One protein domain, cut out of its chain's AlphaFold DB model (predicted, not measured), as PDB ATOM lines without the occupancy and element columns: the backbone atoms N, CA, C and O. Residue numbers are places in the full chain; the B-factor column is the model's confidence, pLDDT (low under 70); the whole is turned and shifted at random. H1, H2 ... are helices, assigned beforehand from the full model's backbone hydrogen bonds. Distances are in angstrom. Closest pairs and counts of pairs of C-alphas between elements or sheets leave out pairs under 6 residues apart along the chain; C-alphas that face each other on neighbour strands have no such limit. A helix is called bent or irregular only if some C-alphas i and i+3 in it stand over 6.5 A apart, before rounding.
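This is residues 55 to 128 of the 175 residues of the protein "Pre-mRNA-splicing factor SYF2" of Prasinoderma singulare (UniProt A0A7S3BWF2). The model is an open U of three helices that touch nowhere: H1 and H3 make its two arms, with the strongly kinked H2 at the closed end. H1 runs toward H2 and H3 runs away from it along the longest axis, while residues 55 to 70 and 118 to 128 stick out at the open end. The printed part has 74 residues with three named helices, in the order H1, H2, H3, and no named strand; the class is all helix. It is loose and elongated, with a radius of gyration of the C-alphas of 16.1 A and spans of 47 by 24 by 21 A.

H3, residues 108 to 124, and H1, residues 61 to 74, are apart, with no C-alpha of the one within 8 A of the other. H2, residues 80 to 96, is apart from both by the same test. H2 has a kink of 103 degrees near residue 90 and is irregular: C-alphas 89 and 92 are 9.1 A apart. In H3 every O i to N i+4 pair is within hydrogen-bond range; in H1 it is 9 of 10 and in H2 9 of 13.

H3 measures 24.6 A from first to last C-alpha, from Gln 108 at (134.953, 110.935, 115.762) to Lys 124 at (146.188, 96.634, 99.232). H1 measures 20.0 A and begins with C-alpha 61 at (157.912, 88.527, 114.680). H2 measures 16.8 A from Pro 80 to Asp 96.

The C-alphas farthest apart, those of Gly 91 and Arg 128, are 48.9 A apart. The printed part has no cut; the link from H1 to H2 is tight and that from H2 to H3 is long, with 11 residues. The mean pLDDT of the printed part is 76.5, and residues 55 to 59, 91 to 104 and 125 to 127 are under 70.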
ATOM      1  N   ASP A  55     155.283  81.354 102.869       47.62
ATOM      2  CA  ASP A  55     153.877  81.753 103.130       47.62
ATOM      3  C   ASP A  55     153.428  81.709 104.626       47.62
ATOM      4  O   ASP A  55     152.360  82.217 104.956       47.62
ATOM      5  N   TRP A  56     154.239  81.187 105.562       52.78
ATOM      6  CA  TRP A  56     153.932  81.051 107.013       52.78
ATOM      7  C   TRP A  56     154.276  82.277 107.882       52.78
ATOM      8  O   TRP A  56     154.225  82.278 109.110       52.78
ATOM      9  N   LEU A  57     154.638  83.353 107.212       55.41
ATOM     10  CA  LEU A  57     155.322  84.531 107.721       55.41
ATOM     11  C   LEU A  57     154.471  85.537 108.506       55.41
ATOM     12  O   LEU A  57     155.023  86.422 109.156       55.41
ATOM     13  N   GLN A  58     153.142  85.429 108.496       56.91
ATOM     14  CA  GLN A  58     152.289  86.333 109.285       56.91
ATOM     15  C   GLN A  58     152.497  86.182 110.800       56.91
ATOM     16  O   GLN A  58     152.243  87.130 111.539       56.91
ATOM     17  N   LEU A  59     153.026  85.037 111.242       59.12
ATOM     18  CA  LEU A  59     153.425  84.772 112.627       59.12
ATOM     19  C   LEU A  59     154.913  85.065 112.891       59.12
ATOM     20  O   LEU A  59     155.377  84.923 114.018       59.12
ATOM     21  N   ASN A  60     155.683  85.473 111.874       74.38
ATOM     22  CA  ASN A  60     157.091  85.800 112.059       74.38
ATOM     23  C   ASN A  60     157.217  87.184 112.730       74.38
ATOM     24  O   ASN A  60     156.818  88.193 112.129       74.38
ATOM     25  N   PRO A  61     157.818  87.276 113.931       77.38
ATOM     26  CA  PRO A  61     157.912  88.527 114.680       77.38
ATOM     27  C   PRO A  61     158.664  89.624 113.914       77.38
ATOM     28  O   PRO A  61     158.317  90.798 114.029       77.38
ATOM     29  N   LYS A  62     159.631  89.269 113.054       77.31
ATOM     30  CA  LYS A  62     160.372  90.245 112.236       77.31
ATOM     31  C   LYS A  62     159.474  90.943 111.216       77.31
ATOM     32  O   LYS A  62     159.651  92.134 110.956       77.31
ATOM     33  N   ILE A  63     158.491  90.238 110.651       76.38
ATOM     34  CA  ILE A  63     157.540  90.872 109.731       76.38
ATOM     35  C   ILE A  63     156.553  91.713 110.494       76.38
ATOM     36  O   ILE A  63     156.320  92.845 110.086       76.38
ATOM     37  N   ALA A  64     155.978  91.183 111.572       80.88
ATOM     38  CA  ALA A  64     155.050  91.950 112.391       80.88
ATOM     39  C   ALA A  64     155.686  93.291 112.795       80.88
ATOM     40  O   ALA A  64     155.079  94.342 112.597       80.88
ATOM     41  N   TYR A  65     156.955  93.257 113.212       84.94
ATOM     42  CA  TYR A  65     157.748  94.438 113.532       84.94
ATOM     43  C   TYR A  65     158.017  95.348 112.320       84.94
ATOM     44  O   TYR A  65     157.739  96.543 112.371       84.94
ATOM     45  N   SER A  66     158.482  94.810 111.186       83.50
ATOM     46  CA  SER A  66     158.704  95.610 109.968       83.50
ATOM     47  C   SER A  66     157.423  96.290 109.470       83.50
ATOM     48  O   SER A  66     157.438  97.449 109.055       83.50
ATOM     49  N   GLN A  67     156.297  95.578 109.512       82.62
ATOM     50  CA  GLN A  67     154.998  96.106 109.116       82.62
ATOM     51  C   GLN A  67     154.505  97.149 110.115       82.62
ATOM     52  O   GLN A  67     153.924  98.142 109.687       82.62
ATOM     53  N   TYR A  68     154.762  96.961 111.413       87.00
ATOM     54  CA  TYR A  68     154.502  97.969 112.435       87.00
ATOM     55  C   TYR A  68     155.296  99.252 112.171       87.00
ATOM     56  O   TYR A  68     154.680 100.304 112.042       87.00
ATOM     57  N   ASN A  69     156.613  99.178 111.963       88.62
ATOM     58  CA  ASN A  69     157.436 100.367 111.697       88.62
ATOM     59  C   ASN A  69     156.951 101.139 110.462       88.62
ATOM     60  O   ASN A  69     156.734 102.344 110.529       88.62
ATOM     61  N   LYS A  70     156.649 100.438 109.361       86.19
ATOM     62  CA  LYS A  70     156.079 101.066 108.153       86.19
ATOM     63  C   LYS A  70     154.719 101.722 108.396       86.19
ATOM     64  O   LYS A  70     154.342 102.618 107.641       86.19
ATOM     65  N   ARG A  71     153.938 101.222 109.360       87.19
ATOM     66  CA  ARG A  71     152.669 101.841 109.762       87.19
ATOM     67  C   ARG A  71     152.934 103.088 110.578       87.19
ATOM     68  O   ARG A  71     152.357 104.107 110.246       87.19
ATOM     69  N   VAL A  72     153.835 103.025 111.556       87.44
ATOM     70  CA  VAL A  72     154.223 104.182 112.374       87.44
ATOM     71  C   VAL A  72     154.739 105.323 111.501       87.44
ATOM     72  O   VAL A  72     154.299 106.453 111.658       87.44
ATOM     73  N   GLU A  73     155.579 105.027 110.510       88.38
ATOM     74  CA  GLU A  73     156.092 106.029 109.562       88.38
ATOM     75  C   GLU A  73     155.001 106.702 108.714       88.38
ATOM     76  O   GLU A  73     155.172 107.835 108.272       88.38
ATOM     77  N   LYS A  74     153.893 106.004 108.432       85.06
ATOM     78  CA  LYS A  74     152.822 106.477 107.532       85.06
ATOM     79  C   LYS A  74     151.554 106.903 108.256       85.06
ATOM     80  O   LYS A  74     150.626 107.392 107.612       85.06
ATOM     81  N   ALA A  75     151.466 106.639 109.549       79.25
ATOM     82  CA  ALA A  75     150.270 106.873 110.322       79.25
ATOM     83  C   ALA A  75     150.090 108.376 110.543       79.25
ATOM     84  O   ALA A  75     150.998 109.086 110.969       79.25
ATOM     85  N   ASN A  76     148.883 108.853 110.251       79.38
ATOM     86  CA  ASN A  76     148.490 110.228 110.514       79.38
ATOM     87  C   ASN A  76     148.004 110.337 111.965       79.38
ATOM     88  O   ASN A  76     146.805 110.232 112.247       79.38
ATOM     89  N   TYR A  77     148.954 110.444 112.892       77.06
ATOM     90  CA  TYR A  77     148.673 110.538 114.320       77.06
ATOM     91  C   TYR A  77     148.050 111.882 114.711       77.06
ATOM     92  O   TYR A  77     147.961 112.824 113.927       77.06
ATOM     93  N   MET A  78     147.573 111.940 115.953       78.88
ATOM     94  CA  MET A  78     147.138 113.179 116.587       78.88
ATOM     95  C   MET A  78     148.287 114.191 116.590       78.88
ATOM     96  O   MET A  78     149.425 113.811 116.877       78.88
ATOM     97  N   THR A  79     148.013 115.448 116.233       84.88
ATOM     98  CA  THR A  79     149.067 116.471 116.250       84.88
ATOM     99  C   THR A  79     149.555 116.687 117.688       84.88
ATOM    100  O   THR A  79     148.805 116.425 118.636       84.88
ATOM    101  N   PRO A  80     150.795 117.166 117.894       85.06
ATOM    102  CA  PRO A  80     151.287 117.465 119.239       85.06
ATOM    103  C   PRO A  80     150.372 118.422 120.022       85.06
ATOM    104  O   PRO A  80     150.210 118.267 121.230       85.06
ATOM    105  N   GLU A  81     149.725 119.359 119.327       86.00
ATOM    106  CA  GLU A  81     148.753 120.308 119.885       86.00
ATOM    107  C   GLU A  81     147.456 119.613 120.317       86.00
ATOM    108  O   GLU A  81     147.054 119.726 121.474       86.00
ATOM    109  N   GLU A  82     146.853 118.808 119.429       81.81
ATOM    110  CA  GLU A  82     145.668 118.002 119.748       81.81
ATOM    111  C   GLU A  82     145.947 117.101 120.968       81.81
ATOM    112  O   GLU A  82     145.106 116.943 121.855       81.81
ATOM    113  N   TYR A  83     147.152 116.525 121.047       82.50
ATOM    114  CA  TYR A  83     147.594 115.724 122.188       82.50
ATOM    115  C   TYR A  83     147.695 116.530 123.482       82.50
ATOM    116  O   TYR A  83     147.217 116.061 124.518       82.50
ATOM    117  N   ALA A  84     148.263 117.736 123.440       84.69
ATOM    118  CA  ALA A  84     148.355 118.615 124.602       84.69
ATOM    119  C   ALA A  84     146.967 119.010 125.134       84.69
ATOM    120  O   ALA A  84     146.745 118.954 126.344       84.69
ATOM    121  N   GLU A  85     146.012 119.316 124.254       83.00
ATOM    122  CA  GLU A  85     144.625 119.613 124.635       83.00
ATOM    123  C   GLU A  85     143.934 118.411 125.283       83.00
ATOM    124  O   GLU A  85     143.293 118.534 126.330       83.00
ATOM    125  N   VAL A  86     144.077 117.221 124.690       79.31
ATOM    126  CA  VAL A  86     143.507 115.993 125.256       79.31
ATOM    127  C   VAL A  86     144.144 115.680 126.607       79.31
ATOM    128  O   VAL A  86     143.420 115.310 127.532       79.31
ATOM    129  N   LYS A  87     145.458 115.883 126.754       80.25
ATOM    130  CA  LYS A  87     146.193 115.729 128.017       80.25
ATOM    131  C   LYS A  87     145.741 116.727 129.078       80.25
ATOM    132  O   LYS A  87     145.523 116.327 130.217       80.25
ATOM    133  N   ALA A  88     145.529 117.988 128.710       81.94
ATOM    134  CA  ALA A  88     145.008 119.012 129.612       81.94
ATOM    135  C   ALA A  88     143.571 118.698 130.055       81.94
ATOM    136  O   ALA A  88     143.263 118.773 131.241       81.94
ATOM    137  N   ARG A  89     142.706 118.265 129.127       76.12
ATOM    138  CA  ARG A  89     141.307 117.911 129.416       76.12
ATOM    139  C   ARG A  89     141.175 116.686 130.320       76.12
ATOM    140  O   ARG A  89     140.268 116.635 131.143       76.12
ATOM    141  N   ARG A  90     142.018 115.670 130.123       71.31
ATOM    142  CA  ARG A  90     141.967 114.420 130.902       71.31
ATOM    143  C   ARG A  90     142.747 114.476 132.213       71.31
ATOM    144  O   ARG A  90     142.539 113.602 133.050       71.31
ATOM    145  N   GLY A  91     143.635 115.455 132.380       68.75
ATOM    146  CA  GLY A  91     144.636 115.446 133.443       68.75
ATOM    147  C   GLY A  91     145.686 114.343 133.239       68.75
ATOM    148  O   GLY A  91     145.514 113.432 132.425       68.75
ATOM    149  N   ALA A  92     146.793 114.416 133.986       61.59
ATOM    150  CA  ALA A  92     147.893 113.449 133.886       61.59
ATOM    151  C   ALA A  92     147.437 112.000 134.162       61.59
ATOM    152  O   ALA A  92     147.861 111.073 133.477       61.59
ATOM    153  N   GLU A  93     146.501 111.817 135.095       58.12
ATOM    154  CA  GLU A  93     145.983 110.502 135.489       58.12
ATOM    155  C   GLU A  93     145.032 109.888 134.451       58.12
ATOM    156  O   GLU A  93     144.940 108.671 134.332       58.12
ATOM    157  N   GLY A  94     144.348 110.698 133.636       57.44
ATOM    158  CA  GLY A  94     143.374 110.200 132.663       57.44
ATOM    159  C   GLY A  94     143.989 109.537 131.425       57.44
ATOM    160  O   GLY A  94     143.269 108.866 130.682       57.44
ATOM    161  N   ILE A  95     145.286 109.731 131.164       58.97
ATOM    162  CA  ILE A  95     145.994 109.133 130.017       58.97
ATOM    163  C   ILE A  95     146.886 107.961 130.445       58.97
ATOM    164  O   ILE A  95     146.876 106.948 129.751       58.97
ATOM    165  N   ASP A  96     147.582 108.067 131.583       58.19
ATOM    166  CA  ASP A  96     148.530 107.043 132.064       58.19
ATOM    167  C   ASP A  96     147.919 106.005 133.023       58.19
ATOM    168  O   ASP A  96     148.537 104.971 133.282       58.19
ATOM    169  N   ALA A  97     146.707 106.219 133.553       62.34
ATOM    170  CA  ALA A  97     146.077 105.214 134.405       62.34
ATOM    171  C   ALA A  97     145.642 103.987 133.592       62.34
ATOM    172  O   ALA A  97     145.007 104.102 132.542       62.34
ATOM    173  N   LEU A  98     145.885 102.794 134.142       60.12
ATOM    174  CA  LEU A  98     145.513 101.492 133.568       60.12
ATOM    175  C   LEU A  98     144.015 101.395 133.186       60.12
ATOM    176  O   LEU A  98     143.658 100.689 132.245       60.12
ATOM    177  N   GLY A  99     143.135 102.145 133.864       58.53
ATOM    178  CA  GLY A  99     141.701 102.256 133.545       58.53
ATOM    179  C   GLY A  99     141.336 103.329 132.503       58.53
ATOM    180  O   GLY A  99     140.220 103.339 131.980       58.53
ATOM    181  N   GLY A 100     142.266 104.221 132.157       58.53
ATOM    182  CA  GLY A 100     142.058 105.350 131.247       58.53
ATOM    183  C   GLY A 100     141.837 104.940 129.792       58.53
ATOM    184  O   GLY A 100     141.176 105.669 129.049       58.53
ATOM    185  N   VAL A 101     142.325 103.768 129.371       59.72
ATOM    186  CA  VAL A 101     142.120 103.247 128.007       59.72
ATOM    187  C   VAL A 101     140.692 102.721 127.826       59.72
ATOM    188  O   VAL A 101     140.036 103.077 126.851       59.72
ATOM    189  N   ALA A 102     140.172 101.955 128.792       59.56
ATOM    190  CA  ALA A 102     138.821 101.384 128.735       59.56
ATOM    191  C   ALA A 102     137.712 102.445 128.874       59.56
ATOM    192  O   ALA A 102     136.650 102.319 128.271       59.56
ATOM    193  N   ALA A 103     137.972 103.522 129.621       61.16
ATOM    194  CA  ALA A 103     137.052 104.652 129.771       61.16
ATOM    195  C   ALA A 103     137.212 105.734 128.679       61.16
ATOM    196  O   ALA A 103     136.576 106.790 128.750       61.16
ATOM    197  N   SER A 104     138.083 105.532 127.680       69.31
ATOM    198  CA  SER A 104     138.308 106.514 126.613       69.31
ATOM    199  C   SER A 104     137.293 106.374 125.497       69.31
ATOM    200  O   SER A 104     137.305 105.398 124.753       69.31
ATOM    201  N   LYS A 105     136.439 107.388 125.339       77.88
ATOM    202  CA  LYS A 105     135.656 107.562 124.116       77.88
ATOM    203  C   LYS A 105     136.539 108.289 123.095       77.88
ATOM    204  O   LYS A 105     136.855 109.461 123.322       77.88
ATOM    205  N   PRO A 106     136.979 107.626 122.010       78.31
ATOM    206  CA  PRO A 106     137.761 108.289 120.974       78.31
ATOM    207  C   PRO A 106     136.931 109.393 120.312       78.31
ATOM    208  O   PRO A 106     135.705 109.313 120.239       78.31
ATOM    209  N   SER A 107     137.599 110.439 119.825       84.56
ATOM    210  CA  SER A 107     136.934 111.453 119.007       84.56
ATOM    211  C   SER A 107     136.500 110.848 117.670       84.56
ATOM    212  O   SER A 107     137.167 109.951 117.147       84.56
ATOM    213  N   GLN A 108     135.425 111.377 117.080       87.19
ATOM    214  CA  GLN A 108     134.953 110.935 115.762       87.19
ATOM    215  C   GLN A 108     136.072 111.022 114.712       87.19
ATOM    216  O   GLN A 108     136.345 110.061 114.006       87.19
ATOM    217  N   ARG A 109     136.837 112.122 114.727       86.44
ATOM    218  CA  ARG A 109     138.011 112.312 113.863       86.44
ATOM    219  C   ARG A 109     139.062 111.206 114.032       86.44
ATOM    220  O   ARG A 109     139.690 110.810 113.054       86.44
ATOM    221  N   GLY A 110     139.280 110.712 115.251       86.00
ATOM    222  CA  GLY A 110     140.198 109.602 115.518       86.00
ATOM    223  C   GLY A 110     139.698 108.270 114.948       86.00
ATOM    224  O   GLY A 110     140.483 107.516 114.373       86.00
ATOM    225  N   LEU A 111     138.390 108.011 115.050       88.44
ATOM    226  CA  LEU A 111     137.745 106.834 114.454       88.44
ATOM    227  C   LEU A 111     137.807 106.863 112.921       88.44
ATOM    228  O   LEU A 111     138.121 105.848 112.297       88.44
ATOM    229  N   ASP A 112     137.581 108.026 112.315       90.94
ATOM    230  CA  ASP A 112     137.638 108.206 110.861       90.94
ATOM    231  C   ASP A 112     139.073 107.995 110.329       90.94
ATOM    232  O   ASP A 112     139.299 107.313 109.327       90.94
ATOM    233  N   ARG A 113     140.090 108.495 111.050       89.31
ATOM    234  CA  ARG A 113     141.506 108.224 110.728       89.31
ATOM    235  C   ARG A 113     141.820 106.724 110.798       89.31
ATOM    236  O   ARG A 113     142.431 106.191 109.875       89.31
ATOM    237  N   MET A 114     141.375 106.031 111.850       87.81
ATOM    238  CA  MET A 114     141.612 104.589 112.004       87.81
ATOM    239  C   MET A 114     140.920 103.768 110.909       87.81
ATOM    240  O   MET A 114     141.540 102.891 110.307       87.81
ATOM    241  N   SER A 115     139.640 104.038 110.650       91.56
ATOM    242  CA  SER A 115     138.859 103.314 109.640       91.56
ATOM    243  C   SER A 115     139.458 103.481 108.244       91.56
ATOM    244  O   SER A 115     139.710 102.479 107.575       91.56
ATOM    245  N   SER A 116     139.816 104.707 107.853       91.12
ATOM    246  CA  SER A 116     140.461 104.963 106.559       91.12
ATOM    247  C   SER A 116     141.800 104.221 106.385       91.12
ATOM    248  O   SER A 116     142.071 103.683 105.308       91.12
ATOM    249  N   GLU A 117     142.627 104.106 107.437       89.44
ATOM    250  CA  GLU A 117     143.864 103.304 107.402       89.44
ATOM    251  C   GLU A 117     143.556 101.815 107.160       89.44
ATOM    252  O   GLU A 117     144.206 101.159 106.334       89.44
ATOM    253  N   LEU A 118     142.563 101.274 107.874       89.19
ATOM    254  CA  LEU A 118     142.166  99.868 107.776       89.19
ATOM    255  C   LEU A 118     141.592  99.527 106.399       89.19
ATOM    256  O   LEU A 118     141.959  98.499 105.822       89.19
ATOM    257  N   GLU A 119     140.755 100.393 105.836       90.25
ATOM    258  CA  GLU A 119     140.202 100.223 104.492       90.25
ATOM    259  C   GLU A 119     141.293 100.280 103.419       90.25
ATOM    260  O   GLU A 119     141.392  99.383 102.574       90.25
ATOM    261  N   ALA A 120     142.196 101.263 103.501       87.69
ATOM    262  CA  ALA A 120     143.336 101.366 102.593       87.69
ATOM    263  C   ALA A 120     144.241 100.122 102.660       87.69
ATOM    264  O   ALA A 120     144.806  99.685 101.648       87.69
ATOM    265  N   ARG A 121     144.379  99.516 103.845       83.31
ATOM    266  CA  ARG A 121     145.102  98.253 104.030       83.31
ATOM    267  C   ARG A 121     144.358  97.075 103.406       83.31
ATOM    268  O   ARG A 121     144.986  96.268 102.717       83.31
ATOM    269  N   ALA A 122     143.051  96.972 103.629       83.62
ATOM    270  CA  ALA A 122     142.229  95.904 103.072       83.62
ATOM    271  C   ALA A 122     142.242  95.927 101.534       83.62
ATOM    272  O   ALA A 122     142.336  94.870 100.906       83.62
ATOM    273  N   ALA A 123     142.243  97.118 100.928       83.81
ATOM    274  CA  ALA A 123     142.372  97.293  99.485       83.81
ATOM    275  C   ALA A 123     143.721  96.775  98.950       83.81
ATOM    276  O   ALA A 123     143.762  96.050  97.954       83.81
ATOM    277  N   LYS A 124     144.835  97.070  99.640       78.12
ATOM    278  CA  LYS A 124     146.188  96.634  99.232       78.12
ATOM    279  C   LYS A 124     146.404  95.121  99.307       78.12
ATOM    280  O   LYS A 124     147.205  94.589  98.543       78.12
ATOM    281  N   ALA A 125     145.705  94.418 100.196       67.12
ATOM    282  CA  ALA A 125     145.850  92.969 100.355       67.12
ATOM    283  C   ALA A 125     145.302  92.157  99.162       67.12
ATOM    284  O   ALA A 125     145.621  90.980  99.020       67.12
ATOM    285  N   ARG A 126     144.492  92.766  98.285       64.62
ATOM    286  CA  ARG A 126     143.741  92.071  97.224       64.62
ATOM    287  C   ARG A 126     144.433  92.067  95.857       64.62
ATOM    288  O   ARG A 126     143.765  92.049  94.825       64.62
ATOM    289  N   GLY A 127     145.763  92.075  95.823       67.56
ATOM    290  CA  GLY A 127     146.515  92.003  94.570       67.56
ATOM    291  C   GLY A 127     146.291  90.674  93.843       67.56
ATOM    292  O   GLY A 127     146.970  89.688  94.122       67.56
ATOM    293  N   ARG A 128     145.353  90.630  92.889       70.88
ATOM    294  CA  ARG A 128     145.205  89.496  91.965       70.88
ATOM    295  C   ARG A 128     146.270  89.613  90.878       70.88
ATOM    296  O   ARG A 128     146.483  90.692  90.326       70.88
TER     297      ARG A 128